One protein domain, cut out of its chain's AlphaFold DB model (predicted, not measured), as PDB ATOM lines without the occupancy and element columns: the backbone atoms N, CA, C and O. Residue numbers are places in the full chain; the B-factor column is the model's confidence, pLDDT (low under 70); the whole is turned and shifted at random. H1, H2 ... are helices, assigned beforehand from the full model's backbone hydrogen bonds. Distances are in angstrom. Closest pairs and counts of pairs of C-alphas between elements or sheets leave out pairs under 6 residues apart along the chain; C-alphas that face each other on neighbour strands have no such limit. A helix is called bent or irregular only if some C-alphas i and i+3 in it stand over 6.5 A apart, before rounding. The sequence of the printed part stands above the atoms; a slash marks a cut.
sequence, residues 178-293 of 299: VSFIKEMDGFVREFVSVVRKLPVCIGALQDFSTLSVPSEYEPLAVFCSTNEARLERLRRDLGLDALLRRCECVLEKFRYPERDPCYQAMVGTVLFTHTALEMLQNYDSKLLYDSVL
ATOM      1  N   VAL A 178      45.077 120.721  40.864       95.50
ATOM      2  CA  VAL A 178      43.905 121.586  40.654       95.50
ATOM      3  C   VAL A 178      43.935 122.228  39.269       95.50
ATOM      4  O   VAL A 178      42.916 122.236  38.580       95.50
ATOM      5  N   SER A 179      45.090 122.754  38.854       96.12
ATOM      6  CA  SER A 179      45.272 123.380  37.540       96.12
ATOM      7  C   SER A 179      45.009 122.386  36.405       96.12
ATOM      8  O   SER A 179      44.218 122.672  35.505       96.12
ATOM      9  N   PHE A 180      45.567 121.176  36.506       95.06
ATOM     10  CA  PHE A 180      45.352 120.093  35.546       95.06
ATOM     11  C   PHE A 180      43.874 119.706  35.445       95.06
ATOM     12  O   PHE A 180      43.309 119.666  34.354       95.06
ATOM     13  N   ILE A 181      43.216 119.468  36.585       93.19
ATOM     14  CA  ILE A 181      41.793 119.111  36.629       93.19
ATOM     15  C   ILE A 181      40.924 120.205  35.997       93.19
ATOM     16  O   ILE A 181      40.021 119.890  35.221       93.19
ATOM     17  N   LYS A 182      41.191 121.481  36.301       94.44
ATOM     18  CA  LYS A 182      40.458 122.618  35.726       94.44
ATOM     19  C   LYS A 182      40.660 122.721  34.214       94.44
ATOM     20  O   LYS A 182      39.689 122.950  33.497       94.44
ATOM     21  N   GLU A 183      41.889 122.544  33.727       95.31
ATOM     22  CA  GLU A 183      42.175 122.559  32.288       95.31
ATOM     23  C   GLU A 183      41.444 121.422  31.565       95.31
ATOM     24  O   GLU A 183      40.789 121.668  30.548       95.31
ATOM     25  N   MET A 184      41.490 120.210  32.122       92.25
ATOM     26  CA  MET A 184      40.812 119.053  31.544       92.25
ATOM     27  C   MET A 184      39.289 119.194  31.562       92.25
ATOM     28  O   MET A 184      38.632 118.911  30.562       92.25
ATOM     29  N   ASP A 185      38.711 119.665  32.667       91.69
ATOM     30  CA  ASP A 185      37.274 119.924  32.759       91.69
ATOM     31  C   ASP A 185      36.834 121.027  31.780       91.69
ATOM     32  O   ASP A 185      35.826 120.871  31.088       91.69
ATOM     33  N   GLY A 186      37.622 122.099  31.644       93.38
ATOM     34  CA  GLY A 186      37.397 123.151  30.651       93.38
ATOM     35  C   GLY A 186      37.374 122.608  29.221       93.38
ATOM     36  O   GLY A 186      36.409 122.841  28.491       93.38
ATOM     37  N   PHE A 187      38.372 121.799  28.856       93.31
ATOM     38  CA  PHE A 187      38.427 121.136  27.551       93.31
ATOM     39  C   PHE A 187      37.205 120.236  27.302       93.31
ATOM     40  O   PHE A 187      36.577 120.315  26.245       93.31
ATOM     41  N   VAL A 188      36.806 119.420  28.284       89.94
ATOM     42  CA  VAL A 188      35.628 118.543  28.163       89.94
ATOM     43  C   VAL A 188      34.340 119.352  27.984       89.94
ATOM     44  O   VAL A 188      33.487 118.974  27.179       89.94
ATOM     45  N   ARG A 189      34.179 120.482  28.685       91.88
ATOM     46  CA  ARG A 189      33.009 121.363  28.515       91.88
ATOM     47  C   ARG A 189      32.948 121.970  27.117       91.88
ATOM     48  O   ARG A 189      31.864 122.013  26.533       91.88
ATOM     49  N   GLU A 190      34.081 122.415  26.578       93.31
ATOM     50  CA  GLU A 190      34.168 122.919  25.204       93.31
ATOM     51  C   GLU A 190      33.804 121.826  24.194       93.31
ATOM     52  O   GLU A 190      32.952 122.049  23.333       93.31
ATOM     53  N   PHE A 191      34.353 120.619  24.359       92.38
ATOM     54  CA  PHE A 191      34.018 119.464  23.526       92.38
ATOM     55  C   PHE A 191      32.512 119.164  23.537       92.38
ATOM     56  O   PHE A 191      31.876 119.091  22.485       92.38
ATOM     57  N   VAL A 192      31.911 119.058  24.726       91.44
ATOM     58  CA  VAL A 192      30.469 118.807  24.881       91.44
ATOM     59  C   VAL A 192      29.634 119.935  24.268       91.44
ATOM     60  O   VAL A 192      28.585 119.668  23.683       91.44
ATOM     61  N   SER A 193      30.081 121.188  24.378       93.06
ATOM     62  CA  SER A 193      29.421 122.341  23.755       93.06
ATOM     63  C   SER A 193      29.371 122.204  22.231       93.06
ATOM     64  O   SER A 193      28.298 122.351  21.646       93.06
ATOM     65  N   VAL A 194      30.488 121.841  21.590       94.50
ATOM     66  CA  VAL A 194      30.534 121.584  20.141       94.50
ATOM     67  C   VAL A 194      29.613 120.422  19.770       94.50
ATOM     68  O   VAL A 194      28.770 120.574  18.888       94.50
ATOM     69  N   VAL A 195      29.692 119.295  20.487       93.06
ATOM     70  CA  VAL A 195      28.847 118.115  20.226       93.06
ATOM     71  C   VAL A 195      27.357 118.451  20.310       93.06
ATOM     72  O   VAL A 195      26.581 118.023  19.460       93.06
ATOM     73  N   ARG A 196      26.943 119.269  21.284       93.12
ATOM     74  CA  ARG A 196      25.546 119.718  21.421       93.12
ATOM     75  C   ARG A 196      25.090 120.644  20.291       93.12
ATOM     76  O   ARG A 196      23.903 120.669  19.985       93.12
ATOM     77  N   LYS A 197      26.004 121.397  19.676       94.25
ATOM     78  CA  LYS A 197      25.713 122.290  18.541       94.25
ATOM     79  C   LYS A 197      25.691 121.567  17.192       94.25
ATOM     80  O   LYS A 197      25.075 122.080  16.257       94.25
ATOM     81  N   LEU A 198      26.327 120.394  17.081       93.06
ATOM     82  CA  LEU A 198      26.421 119.640  15.824       93.06
ATOM     83  C   LEU A 198      25.059 119.386  15.156       93.06
ATOM     84  O   LEU A 198      24.960 119.686  13.968       93.06
ATOM     85  N   PRO A 199      23.999 118.918  15.849       94.19
ATOM     86  CA  PRO A 199      22.715 118.651  15.196       94.19
ATOM     87  C   PRO A 199      22.105 119.893  14.539       94.19
ATOM     88  O   PRO A 199      21.618 119.819  13.414       94.19
ATOM     89  N   VAL A 200      22.189 121.051  15.203       91.94
ATOM     90  CA  VAL A 200      21.696 122.329  14.663       91.94
ATOM     91  C   VAL A 200      22.502 122.741  13.433       91.94
ATOM     92  O   VAL A 200      21.933 123.186  12.439       91.94
ATOM     93  N   CYS A 201      23.824 122.560  13.473       92.19
ATOM     94  CA  CYS A 201      24.686 122.877  12.338       92.19
ATOM     95  C   CYS A 201      24.421 121.954  11.143       92.19
ATOM     96  O   CYS A 201      24.349 122.430  10.013       92.19
ATOM     97  N   ILE A 202      24.222 120.656  11.386       91.69
ATOM     98  CA  ILE A 202      23.860 119.680  10.351       91.69
ATOM     99  C   ILE A 202      22.509 120.044   9.726       91.69
ATOM    100  O   ILE A 202      22.415 120.075   8.503       91.69
ATOM    101  N   GLY A 203      21.500 120.380  10.536       93.00
ATOM    102  CA  GLY A 203      20.196 120.824  10.036       93.00
ATOM    103  C   GLY A 203      20.308 122.069   9.155       93.00
ATOM    104  O   GLY A 203      19.797 122.087   8.043       93.00
ATOM    105  N   ALA A 204      21.085 123.069   9.582       90.31
ATOM    106  CA  ALA A 204      21.322 124.256   8.767       90.31
ATOM    107  C   ALA A 204      21.993 123.915   7.422       90.31
ATOM    108  O   ALA A 204      21.573 124.443   6.395       90.31
ATOM    109  N   LEU A 205      23.005 123.034   7.410       90.19
ATOM    110  CA  LEU A 205      23.667 122.558   6.184       90.19
ATOM    111  C   LEU A 205      22.716 121.791   5.254       90.19
ATOM    112  O   LEU A 205      22.828 121.913   4.037       90.19
ATOM    113  N   GLN A 206      21.777 121.029   5.812       91.50
ATOM    114  CA  GLN A 206      20.728 120.364   5.041       91.50
ATOM    115  C   GLN A 206      19.757 121.379   4.431       91.50
ATOM    116  O   GLN A 206      19.458 121.290   3.247       91.50
ATOM    117  N   ASP A 207      19.329 122.396   5.180       89.38
ATOM    118  CA  ASP A 207      18.483 123.462   4.630       89.38
ATOM    119  C   ASP A 207      19.189 124.182   3.474       89.38
ATOM    120  O   ASP A 207      18.588 124.447   2.432       89.38
ATOM    121  N   PHE A 208      20.490 124.454   3.622       84.44
ATOM    122  CA  PHE A 208      21.302 125.053   2.565       84.44
ATOM    123  C   PHE A 208      21.335 124.226   1.282       84.44
ATOM    124  O   PHE A 208      21.266 124.805   0.200       84.44
ATOM    125  N   SER A 209      21.436 122.897   1.378       85.56
ATOM    126  CA  SER A 209      21.511 122.041   0.190       85.56
ATOM    127  C   SER A 209      20.200 121.998  -0.603       85.56
ATOM    128  O   SER A 209      20.208 121.600  -1.766       85.56
ATOM    129  N   THR A 210      19.092 122.452  -0.009       89.94
ATOM    130  CA  THR A 210      17.779 122.546  -0.669       89.94
ATOM    131  C   THR A 210      17.493 123.901  -1.325       89.94
ATOM    132  O   THR A 210      16.465 124.049  -1.986       89.94
ATOM    133  N   LEU A 211      18.376 124.896  -1.167       88.69
ATOM    134  CA  LEU A 211      18.173 126.224  -1.748       88.69
ATOM    135  C   LEU A 211      18.251 126.186  -3.279       88.69
ATOM    136  O   LEU A 211      19.175 125.617  -3.862       88.69
ATOM    137  N   SER A 212      17.304 126.854  -3.940       88.00
ATOM    138  CA  SER A 212      17.315 127.013  -5.391       88.00
ATOM    139  C   SER A 212      18.404 127.995  -5.823       88.00
ATOM    140  O   SER A 212      18.473 129.131  -5.351       88.00
ATOM    141  N   VAL A 213      19.251 127.555  -6.752       89.06
ATOM    142  CA  VAL A 213      20.333 128.374  -7.303       89.06
ATOM    143  C   VAL A 213      19.769 129.288  -8.401       89.06
ATOM    144  O   VAL A 213      19.154 128.777  -9.342       89.06
ATOM    145  N   PRO A 214      19.956 130.620  -8.320       90.75
ATOM    146  CA  PRO A 214      19.519 131.535  -9.372       90.75
ATOM    147  C   PRO A 214      20.227 131.272 -10.707       90.75
ATOM    148  O   PRO A 214      21.408 130.936 -10.735       90.75
ATOM    149  N   SER A 215      19.510 131.458 -11.817       86.88
ATOM    150  CA  SER A 215      20.048 131.248 -13.174       86.88
ATOM    151  C   SER A 215      20.704 132.496 -13.778       86.88
ATOM    152  O   SER A 215      21.465 132.386 -14.734       86.88
ATOM    153  N   GLU A 216      20.403 133.679 -13.240       90.44
ATOM    154  CA  GLU A 216      20.917 134.972 -13.708       90.44
ATOM    155  C   GLU A 216      22.171 135.393 -12.926       90.44
ATOM    156  O   GLU A 216      22.278 135.123 -11.729       90.44
ATOM    157  N   TYR A 217      23.106 136.082 -13.592       86.06
ATOM    158  CA  TYR A 217      24.439 136.390 -13.055       86.06
ATOM    159  C   TYR A 217      24.414 137.280 -11.798       86.06
ATOM    160  O   TYR A 217      24.936 136.871 -10.761       86.06
ATOM    161  N   GLU A 218      23.784 138.459 -11.839       87.38
ATOM    162  CA  GLU A 218      23.690 139.358 -10.677       87.38
ATOM    163  C   GLU A 218      23.041 138.689  -9.446       87.38
ATOM    164  O   GLU A 218      23.637 138.726  -8.363       87.38
ATOM    165  N   PRO A 219      21.870 138.024  -9.565       89.00
ATOM    166  CA  PRO A 219      21.284 137.267  -8.458       89.00
ATOM    167  C   PRO A 219      22.165 136.115  -7.958       89.00
ATOM    168  O   PRO A 219      22.191 135.848  -6.754       89.00
ATOM    169  N   LEU A 220      22.905 135.446  -8.848       90.88
ATOM    170  CA  LEU A 220      23.830 134.372  -8.484       90.88
ATOM    171  C   LEU A 220      25.011 134.897  -7.657       90.88
ATOM    172  O   LEU A 220      25.351 134.297  -6.639       90.88
ATOM    173  N   ALA A 221      25.598 136.035  -8.033       91.31
ATOM    174  CA  ALA A 221      26.701 136.643  -7.287       91.31
ATOM    175  C   ALA A 221      26.288 137.003  -5.846       91.31
ATOM    176  O   ALA A 221      27.003 136.691  -4.886       91.31
ATOM    177  N   VAL A 222      25.097 137.589  -5.676       92.00
ATOM    178  CA  VAL A 222      24.532 137.911  -4.353       92.00
ATOM    179  C   VAL A 222      24.217 136.642  -3.556       92.00
ATOM    180  O   VAL A 222      24.510 136.579  -2.357       92.00
ATOM    181  N   PHE A 223      23.660 135.616  -4.207       91.62
ATOM    182  CA  PHE A 223      23.387 134.316  -3.593       91.62
ATOM    183  C   PHE A 223      24.671 133.659  -3.070       91.62
ATOM    184  O   PHE A 223      24.713 133.253  -1.908       91.62
ATOM    185  N   CYS A 224      25.732 133.594  -3.877       90.44
ATOM    186  CA  CYS A 224      27.017 133.021  -3.474       90.44
ATOM    187  C   CYS A 224      27.613 133.757  -2.269       90.44
ATOM    188  O   CYS A 224      27.901 133.120  -1.258       90.44
ATOM    189  N   SER A 225      27.704 135.090  -2.328       92.50
ATOM    190  CA  SER A 225      28.250 135.900  -1.229       92.50
ATOM    191  C   SER A 225      27.457 135.735   0.076       92.50
ATOM    192  O   SER A 225      28.032 135.573   1.155       92.50
ATOM    193  N   THR A 226      26.123 135.715  -0.012       91.12
ATOM    194  CA  THR A 226      25.249 135.546   1.160       91.12
ATOM    195  C   THR A 226      25.420 134.167   1.794       91.12
ATOM    196  O   THR A 226      25.486 134.045   3.021       91.12
ATOM    197  N   ASN A 227      25.499 133.120   0.969       90.00
ATOM    198  CA  ASN A 227      25.659 131.755   1.456       90.00
ATOM    199  C   ASN A 227      27.051 131.512   2.036       90.00
ATOM    200  O   ASN A 227      27.144 130.922   3.109       90.00
ATOM    201  N   GLU A 228      28.110 132.029   1.411       92.19
ATOM    202  CA  GLU A 228      29.472 131.979   1.952       92.19
ATOM    203  C   GLU A 228      29.537 132.638   3.338       92.19
ATOM    204  O   GLU A 228      29.964 132.016   4.311       92.19
ATOM    205  N   ALA A 229      28.983 133.847   3.483       93.62
ATOM    206  CA  ALA A 229      28.930 134.537   4.771       93.62
ATOM    207  C   ALA A 229      28.139 133.757   5.840       93.62
ATOM    208  O   ALA A 229      28.481 133.794   7.029       93.62
ATOM    209  N   ARG A 230      27.069 133.055   5.443       91.19
ATOM    210  CA  ARG A 230      26.248 132.247   6.357       91.19
ATOM    211  C   ARG A 230      26.949 130.932   6.732       91.19
ATOM    212  O   ARG A 230      26.863 130.547   7.897       91.19
ATOM    213  N   LEU A 231      27.685 130.296   5.817       90.06
ATOM    214  CA  LEU A 231      28.530 129.124   6.097       90.06
ATOM    215  C   LEU A 231      29.690 129.475   7.039       90.06
ATOM    216  O   LEU A 231      29.899 128.786   8.035       90.06
ATOM    217  N   GLU A 232      30.375 130.595   6.804       92.06
ATOM    218  CA  GLU A 232      31.444 131.085   7.682       92.06
ATOM    219  C   GLU A 232      30.937 131.443   9.083       92.06
ATOM    220  O   GLU A 232      31.630 131.273  10.091       92.06
ATOM    221  N   ARG A 233      29.700 131.937   9.190       93.25
ATOM    222  CA  ARG A 233      29.051 132.131  10.491       93.25
ATOM    223  C   ARG A 233      28.770 130.793  11.170       93.25
ATOM    224  O   ARG A 233      29.148 130.628  12.323       93.25
ATOM    225  N   LEU A 234      28.190 129.832  10.449       93.00
ATOM    226  CA  LEU A 234      27.887 128.500  10.977       93.00
ATOM    227  C   LEU A 234      29.143 127.801  11.518       93.00
ATOM    228  O   LEU A 234      29.130 127.260  12.623       93.00
ATOM    229  N   ARG A 235      30.247 127.855  10.763       91.81
ATOM    230  CA  ARG A 235      31.542 127.289  11.156       91.81
ATOM    231  C   ARG A 235      32.076 127.925  12.441       91.81
ATOM    232  O   ARG A 235      32.482 127.210  13.360       91.81
ATOM    233  N   ARG A 236      32.042 129.259  12.529       92.81
ATOM    234  CA  ARG A 236      32.469 129.995  13.731       92.81
ATOM    235  C   ARG A 236      31.595 129.680  14.941       92.81
ATOM    236  O   ARG A 236      32.134 129.426  16.014       92.81
ATOM    237  N   ASP A 237      30.278 129.637  14.760       92.56
ATOM    238  CA  ASP A 237      29.318 129.375  15.836       92.56
ATOM    239  C   ASP A 237      29.432 127.942  16.375       92.56
ATOM    240  O   ASP A 237      29.290 127.720  17.589       92.56
ATOM    241  N   LEU A 238      29.739 126.978  15.497       94.44
ATOM    242  CA  LEU A 238      30.054 125.604  15.882       94.44
ATOM    243  C   LEU A 238      31.288 125.555  16.792       94.44
ATOM    244  O   LEU A 238      31.284 124.812  17.768       94.44
ATOM    245  N   GLY A 239      32.314 126.368  16.515       94.44
ATOM    246  CA  GLY A 239      33.514 126.491  17.353       94.44
ATOM    247  C   GLY A 239      34.522 125.347  17.199       94.44
ATOM    248  O   GLY A 239      35.428 125.215  18.022       94.44
ATOM    249  N   LEU A 240      34.387 124.527  16.151       92.38
ATOM    250  CA  LEU A 240      35.223 123.346  15.930       92.38
ATOM    251  C   LEU A 240      36.711 123.698  15.784       92.38
ATOM    252  O   LEU A 240      37.551 123.032  16.377       92.38
ATOM    253  N   ASP A 241      37.043 124.774  15.063       92.31
ATOM    254  CA  ASP A 241      38.439 125.185  14.858       92.31
ATOM    255  C   ASP A 241      39.124 125.601  16.170       92.31
ATOM    256  O   ASP A 241      40.305 125.330  16.381       92.31
ATOM    257  N   ALA A 242      38.389 126.265  17.067       93.69
ATOM    258  CA  ALA A 242      38.914 126.645  18.376       93.69
ATOM    259  C   ALA A 242      39.148 125.409  19.256       93.69
ATOM    260  O   ALA A 242      40.207 125.297  19.873       93.69
ATOM    261  N   LEU A 243      38.202 124.463  19.247       94.69
ATOM    262  CA  LEU A 243      38.324 123.196  19.964       94.69
ATOM    263  C   LEU A 243      39.492 122.348  19.441       94.69
ATOM    264  O   LEU A 243      40.216 121.762  20.241       94.69
ATOM    265  N   LEU A 244      39.704 122.294  18.120       92.69
ATOM    266  CA  LEU A 244      40.828 121.575  17.513       92.69
ATOM    267  C   LEU A 244      42.170 122.153  17.966       92.69
ATOM    268  O   LEU A 244      42.995 121.406  18.487       92.69
ATOM    269  N   ARG A 245      42.347 123.480  17.891       94.56
ATOM    270  CA  ARG A 245      43.556 124.142  18.416       94.56
ATOM    271  C   ARG A 245      43.766 123.851  19.901       94.56
ATOM    272  O   ARG A 245      44.883 123.596  20.335       94.56
ATOM    273  N   ARG A 246      42.693 123.871  20.700       94.62
ATOM    274  CA  ARG A 246      42.770 123.550  22.133       94.62
ATOM    275  C   ARG A 246      43.197 122.100  22.365       94.62
ATOM    276  O   ARG A 246      44.029 121.858  23.234       94.62
ATOM    277  N   CYS A 247      42.656 121.164  21.585       93.44
ATOM    278  CA  CYS A 247      43.024 119.750  21.616       93.44
ATOM    279  C   CYS A 247      44.515 119.561  21.308       93.44
ATOM    280  O   CYS A 247      45.210 118.895  22.067       93.44
ATOM    281  N   GLU A 248      45.022 120.204  20.254       93.06
ATOM    282  CA  GLU A 248      46.439 120.158  19.877       93.06
ATOM    283  C   GLU A 248      47.346 120.683  20.994       93.06
ATOM    284  O   GLU A 248      48.300 120.001  21.361       93.06
ATOM    285  N   CYS A 249      47.005 121.824  21.607       94.56
ATOM    286  CA  CYS A 249      47.752 122.353  22.749       94.56
ATOM    287  C   CYS A 249      47.784 121.368  23.929       94.56
ATOM    288  O   CYS A 249      48.834 121.158  24.529       94.56
ATOM    289  N   VAL A 250      46.646 120.757  24.277       94.88
ATOM    290  CA  VAL A 250      46.571 119.772  25.372       94.88
ATOM    291  C   VAL A 250      47.390 118.518  25.037       94.88
ATOM    292  O   VAL A 250      48.135 118.022  25.881       94.88
ATOM    293  N   LEU A 251      47.314 118.026  23.798       93.62
ATOM    294  CA  LEU A 251      48.093 116.873  23.339       93.62
ATOM    295  C   LEU A 251      49.597 117.156  23.326       93.62
ATOM    296  O   LEU A 251      50.376 116.275  23.681       93.62
ATOM    297  N   GLU A 252      50.022 118.365  22.952       94.88
ATOM    298  CA  GLU A 252      51.433 118.755  23.018       94.88
ATOM    299  C   GLU A 252      51.954 118.688  24.457       94.88
ATOM    300  O   GLU A 252      53.016 118.111  24.690       94.88
ATOM    301  N   LYS A 253      51.177 119.175  25.432       96.06
ATOM    302  CA  LYS A 253      51.533 119.073  26.853       96.06
ATOM    303  C   LYS A 253      51.583 117.627  27.356       96.06
ATOM    304  O   LYS A 253      52.406 117.312  28.207       96.06
ATOM    305  N   PHE A 254      50.740 116.729  26.839       94.75
ATOM    306  CA  PHE A 254      50.841 115.298  27.155       94.75
ATOM    307  C   PHE A 254      52.067 114.627  26.522       94.75
ATOM    308  O   PHE A 254      52.635 113.726  27.137       94.75
ATOM    309  N   ARG A 255      52.483 115.048  25.318       93.06
ATOM    310  CA  ARG A 255      53.686 114.529  24.640       93.06
ATOM    311  C   ARG A 255      54.980 115.034  25.277       93.06
ATOM    312  O   ARG A 255      55.939 114.273  25.356       93.06
ATOM    313  N   TYR A 256      54.986 116.289  25.723       95.00
ATOM    314  CA  TYR A 256      56.152 116.984  26.273       95.00
ATOM    315  C   TYR A 256      55.822 117.626  27.632       95.00
ATOM    316  O   TYR A 256      55.826 118.859  27.755       95.00
ATOM    317  N   PRO A 257      55.490 116.821  28.663       95.12
ATOM    318  CA  PRO A 257      55.076 117.337  29.966       95.12
ATOM    319  C   PRO A 257      56.147 118.198  30.638       95.12
ATOM    320  O   PRO A 257      55.805 119.105  31.387       95.12
ATOM    321  N   GLU A 258      57.427 117.997  30.324       95.38
ATOM    322  CA  GLU A 258      58.548 118.769  30.862       95.38
ATOM    323  C   GLU A 258      58.514 120.260  30.488       95.38
ATOM    324  O   GLU A 258      59.178 121.073  31.134       95.38
ATOM    325  N   ARG A 259      57.741 120.634  29.460       95.44
ATOM    326  CA  ARG A 259      57.582 122.025  29.008       95.44
ATOM    327  C   ARG A 259      56.520 122.800  29.785       95.44
ATOM    328  O   ARG A 259      56.487 124.025  29.694       95.44
ATOM    329  N   ASP A 260      55.662 122.113  30.537       96.31
ATOM    330  CA  ASP A 260      54.597 122.718  31.334       96.31
ATOM    331  C   ASP A 260      54.728 122.248  32.800       96.31
ATOM    332  O   ASP A 260      54.526 121.067  33.092       96.31
ATOM    333  N   PRO A 261      55.043 123.143  33.759       94.25
ATOM    334  CA  PRO A 261      55.242 122.767  35.163       94.25
ATOM    335  C   PRO A 261      54.050 122.040  35.800       94.25
ATOM    336  O   PRO A 261      54.234 121.230  36.711       94.25
ATOM    337  N   CYS A 262      52.826 122.317  35.338       94.56
ATOM    338  CA  CYS A 262      51.626 121.636  35.806       94.56
ATOM    339  C   CYS A 262      51.619 120.177  35.337       94.56
ATOM    340  O   CYS A 262      51.426 119.278  36.153       94.56
ATOM    341  N   TYR A 263      51.900 119.929  34.055       95.31
ATOM    342  CA  TYR A 263      51.898 118.578  33.483       95.31
ATOM    343  C   TYR A 263      53.072 117.765  34.011       95.31
ATOM    344  O   TYR A 263      52.868 116.628  34.428       95.31
ATOM    345  N   GLN A 264      54.260 118.366  34.103       95.25
ATOM    346  CA  GLN A 264      55.433 117.729  34.695       95.25
ATOM    347  C   GLN A 264      55.163 117.234  36.121       95.25
ATOM    348  O   GLN A 264      55.535 116.115  36.467       95.25
ATOM    349  N   ALA A 265      54.491 118.040  36.947       93.69
ATOM    350  CA  ALA A 265      54.144 117.662  38.317       93.69
ATOM    351  C   ALA A 265      53.066 116.564  38.397       93.69
ATOM    352  O   ALA A 265      52.906 115.936  39.441       93.69
ATOM    353  N   MET A 266      52.325 116.341  37.312       93.12
ATOM    354  CA  MET A 266      51.298 115.307  37.206       93.12
ATOM    355  C   MET A 266      51.833 113.993  36.621       93.12
ATOM    356  O   MET A 266      51.156 112.965  36.739       93.12
ATOM    357  N   VAL A 267      53.036 113.992  36.034       90.06
ATOM    358  CA  VAL A 267      53.700 112.783  35.524       90.06
ATOM    359  C   VAL A 267      53.818 111.741  36.638       90.06
ATOM    360  O   VAL A 267      54.202 112.039  37.765       90.06
ATOM    361  N   GLY A 268      53.471 110.494  36.318       83.25
ATOM    362  CA  GLY A 268      53.485 109.386  37.276       83.25
ATOM    363  C   GLY A 268      52.222 109.277  38.134       83.25
ATOM    364  O   GLY A 268      52.035 108.255  38.793       83.25
ATOM    365  N   THR A 269      51.311 110.256  38.087       86.25
ATOM    366  CA  THR A 269      49.960 110.071  38.634       86.25
ATOM    367  C   THR A 269      49.129 109.193  37.700       86.25
ATOM    368  O   THR A 269      49.277 109.210  36.470       86.25
ATOM    369  N   VAL A 270      48.199 108.435  38.275       81.94
ATOM    370  CA  VAL A 270      47.288 107.572  37.506       81.94
ATOM    371  C   VAL A 270      46.389 108.391  36.600       81.94
ATOM    372  O   VAL A 270      46.173 108.024  35.448       81.94
ATOM    373  N   LEU A 271      45.881 109.510  37.117       85.00
ATOM    374  CA  LEU A 271      44.994 110.388  36.373       85.00
ATOM    375  C   LEU A 271      45.681 110.911  35.110       85.00
ATOM    376  O   LEU A 271      45.095 110.839  34.032       85.00
ATOM    377  N   PHE A 272      46.920 111.391  35.235       89.88
ATOM    378  CA  PHE A 272      47.704 111.845  34.092       89.88
ATOM    379  C   PHE A 272      47.946 110.711  33.105       89.88
ATOM    380  O   PHE A 272      47.618 110.848  31.933       89.88
ATOM    381  N   THR A 273      48.464 109.579  33.584       87.12
ATOM    382  CA  THR A 273      48.817 108.437  32.729       87.12
ATOM    383  C   THR A 273      47.605 107.931  31.950       87.12
ATOM    384  O   THR A 273      47.687 107.729  30.743       87.12
ATOM    385  N   HIS A 274      46.462 107.771  32.617       84.44
ATOM    386  CA  HIS A 274      45.238 107.306  31.978       84.44
ATOM    387  C   HIS A 274      44.709 108.318  30.960       84.44
ATOM    388  O   HIS A 274      44.402 107.933  29.835       84.44
ATOM    389  N   THR A 275      44.670 109.603  31.325       87.44
ATOM    390  CA  THR A 275      44.189 110.670  30.434       87.44
ATOM    391  C   THR A 275      45.093 110.810  29.207       87.44
ATOM    392  O   THR A 275      44.598 110.885  28.086       87.44
ATOM    393  N   ALA A 276      46.414 110.783  29.403       88.62
ATOM    394  CA  ALA A 276      47.401 110.830  28.330       88.62
ATOM    395  C   ALA A 276      47.240 109.639  27.379       88.62
ATOM    396  O   ALA A 276      47.169 109.835  26.169       88.62
ATOM    397  N   LEU A 277      47.132 108.417  27.918       85.31
ATOM    398  CA  LEU A 277      46.923 107.211  27.116       85.31
ATOM    399  C   LEU A 277      45.636 107.299  26.295       85.31
ATOM    400  O   LEU A 277      45.689 107.097  25.086       85.31
ATOM    401  N   GLU A 278      44.505 107.645  26.914       84.12
ATOM    402  CA  GLU A 278      43.228 107.759  26.203       84.12
ATOM    403  C   GLU A 278      43.274 108.833  25.110       84.12
ATOM    404  O   GLU A 278      42.840 108.595  23.984       84.12
ATOM    405  N   MET A 279      43.803 110.021  25.408       85.06
ATOM    406  CA  MET A 279      43.815 111.121  24.444       85.06
ATOM    407  C   MET A 279      44.801 110.886  23.297       85.06
ATOM    408  O   MET A 279      44.443 111.116  22.140       85.06
ATOM    409  N   LEU A 280      46.010 110.394  23.586       85.94
ATOM    410  CA  LEU A 280      47.027 110.131  22.564       85.94
ATOM    411  C   LEU A 280      46.634 108.948  21.675       85.94
ATOM    412  O   LEU A 280      46.702 109.070  20.457       85.94
ATOM    413  N   GLN A 281      46.132 107.846  22.246       81.75
ATOM    414  CA  GLN A 281      45.687 106.693  21.452       81.75
ATOM    415  C   GLN A 281      44.542 107.059  20.503       81.75
ATOM    416  O   GLN A 281      44.565 106.666  19.336       81.75
ATOM    417  N   ASN A 282      43.559 107.829  20.979       77.69
ATOM    418  CA  ASN A 282      42.437 108.264  20.149       77.69
ATOM    419  C   ASN A 282      42.878 109.210  19.020       77.69
ATOM    420  O   ASN A 282      42.313 109.165  17.928       77.69
ATOM    421  N   TYR A 283      43.888 110.049  19.262       75.50
ATOM    422  CA  TYR A 283      44.411 110.968  18.254       75.50
ATOM    423  C   TYR A 283      45.296 110.261  17.217       75.50
ATOM    424  O   TYR A 283      45.089 110.428  16.015       75.50
ATOM    425  N   ASP A 284      46.238 109.427  17.655       73.19
ATOM    426  CA  ASP A 284      47.182 108.751  16.759       73.19
ATOM    427  C   ASP A 284      46.483 107.673  15.910       73.19
ATOM    428  O   ASP A 284      46.802 107.503  14.732       73.19
ATOM    429  N   SER A 285      45.450 107.012  16.453       66.38
ATOM    430  CA  SER A 285      44.583 106.124  15.663       66.38
ATOM    431  C   SER A 285      43.911 106.881  14.516       66.38
ATOM    432  O   SER A 285      43.770 106.342  13.421       66.38
ATOM    433  N   LYS A 286      43.533 108.146  14.733       58.28
ATOM    434  CA  LYS A 286      42.917 108.985  13.704       58.28
ATOM    435  C   LYS A 286      43.915 109.385  12.611       58.28
ATOM    436  O   LYS A 286      43.566 109.302  11.440       58.28
ATOM    437  N   LEU A 287      45.159 109.719  12.972       57.47
ATOM    438  CA  LEU A 287      46.229 109.988  11.998       57.47
ATOM    439  C   LEU A 287      46.541 108.766  11.121       57.47
ATOM    440  O   LEU A 287      46.768 108.908   9.921       57.47
ATOM    441  N   LEU A 288      46.503 107.561  11.697       52.19
ATOM    442  CA  LEU A 288      46.640 106.317  10.937       52.19
ATOM    443  C   LEU A 288      45.468 106.113   9.965       52.19
ATOM    444  O   LEU A 288      45.706 105.790   8.804       52.19
ATOM    445  N   TYR A 289      44.225 106.370  10.382       50.88
ATOM    446  CA  TYR A 289      43.064 106.327   9.482       50.88
ATOM    447  C   TYR A 289      43.147 107.364   8.347       50.88
ATOM    448  O   TYR A 289      42.890 107.017   7.195       50.88
ATOM    449  N   ASP A 290      43.570 108.597   8.637       47.97
ATOM    450  CA  ASP A 290      43.721 109.658   7.628       47.97
ATOM    451  C   ASP A 290      44.859 109.347   6.628       47.97
ATOM    452  O   ASP A 290      44.723 109.615   5.430       47.97
ATOM    453  N   SER A 291      45.935 108.684   7.077       47.28
ATOM    454  CA  SER A 291      47.039 108.224   6.213       47.28
ATOM    455  C   SER A 291      46.672 107.051   5.292       47.28
ATOM    456  O   SER A 291      47.278 106.874   4.239       47.28
ATOM    457  N   VAL A 292      45.657 106.259   5.658       51.78
ATOM    458  CA  VAL A 292      45.142 105.147   4.840       51.78
ATOM    459  C   VAL A 292      44.087 105.635   3.836       51.78
ATOM    460  O   VAL A 292      43.912 105.025   2.784       51.78
ATOM    461  N   LEU A 293      43.408 106.752   4.125       45.25
ATOM    462  CA  LEU A 293      42.366 107.335   3.269       45.25
ATOM    463  C   LEU A 293      42.877 108.382   2.268       45.25
ATOM    464  O   LEU A 293      42.127 108.755   1.367       45.25
TER     465      LEU A 293
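AT A GLANCE: This is residues 178 to 293 of the 299 residues of the protein "uncharacterized protein KIAA1755 homolog" of Ictalurus punctatus (UniProt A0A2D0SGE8). What shape do these coordinates draw? A long, loose two-armed helical structure: the bent helix H1 runs along most of the length, the chain folds back through residues 210 to 216, and H2 followed by H3 returns beside it, H2 next to arm H1b and H3 packed on arm H1a. At the end where H1 begins, the short H4 lies across, and H5 starts there and slants away past H3, so that its residues 284 to 293 stick out. What are the counts and the size? The printed part has 116 residues with five named helices, H1 H2 H3 H4 H5 along the chain, and no named strand, and the class is all helix. The whole is only just loose, close to extended, with a radius of gyration of the C-alphas of 20.1 A and an elongated outline of 65 by 34 by 24 A.

IN THESE COORDINATES: Where does the longest helix run? H1, residues 178 to 209, was assigned by its hydrogen bonds as one helix but is bent, with C-alphas 196 and 199 6.9 A apart. Its arm H1a, residues 178 to 196, begins at C-alpha 178 (43.905, 121.586, 40.654) and is 26.7 A long, and its arm H1b, residues 199 to 209, is 15.4 A long. Which helices come next? H2, residues 217 to 238, begins at C-alpha 217 (24.439, 136.390, -13.055) and is 31.4 A long, and H3, residues 240 to 255, is 22.2 A long. Which helices come last? H4 has the six residues 261 to 266. H5, residues 270 to 293, is 34.6 A long and ends at C-alpha 293 (42.366, 107.335, 3.269).

HOW THE PARTS SIT: What does H1 meet? Taken whole, H1 is the hub, touching 3 other helices. H1a, with residues 187 to 194 alone, touches residues 240 to 247 of H3, where the closest C-alphas, of Val 194 and Leu 240, are 6.5 A apart; they run opposite ways at a shallow tilt of 32 degrees, only just short of steep. With residues 179 to 180 alone H1a touches H4, about perpendicular at 88 degrees, the closest C-alphas being those of Phe 180 and Cys 262, 6.5 A apart. How do H1b and H2 stand? They are close but not clearly touching, opposite ways at a shallow tilt of 10 degrees, with the closest C-alphas, of Cys 201 and Leu 234, 6.6 A apart. H2 and H3 meet only through their link. Where is H5? H3 touches H5 with residues 251 to 254 alone, the closest C-alphas being those of Phe 254 and Ala 276, 5.8 A apart, at a steep tilt of 60 degrees, opposite ways. H1a and H5 are near each other, while H2 and H5 are apart. What do the backbones and tilts show? Every O i to N i+4 pair is within hydrogen-bond range in H1a, H1b, H2, H3 and H4, and 19 of 20 are in H5. The helix packing is mostly crossed, but only just: of 3 touching pairs given a tilt, 1 is shallow.

THE WHOLE: How far does it reach? The two C-alphas farthest apart are those of Glu 216 and Gly 268, at 65.7 A. Is it continuous? The printed part has no cut; the links H2 to H3, H3 to H4 and H4 to H5 are tight, and H1 to H2 is short. Where is confidence low? The mean pLDDT of the printed part is 88.1, and residues 285 to 293 are under 70.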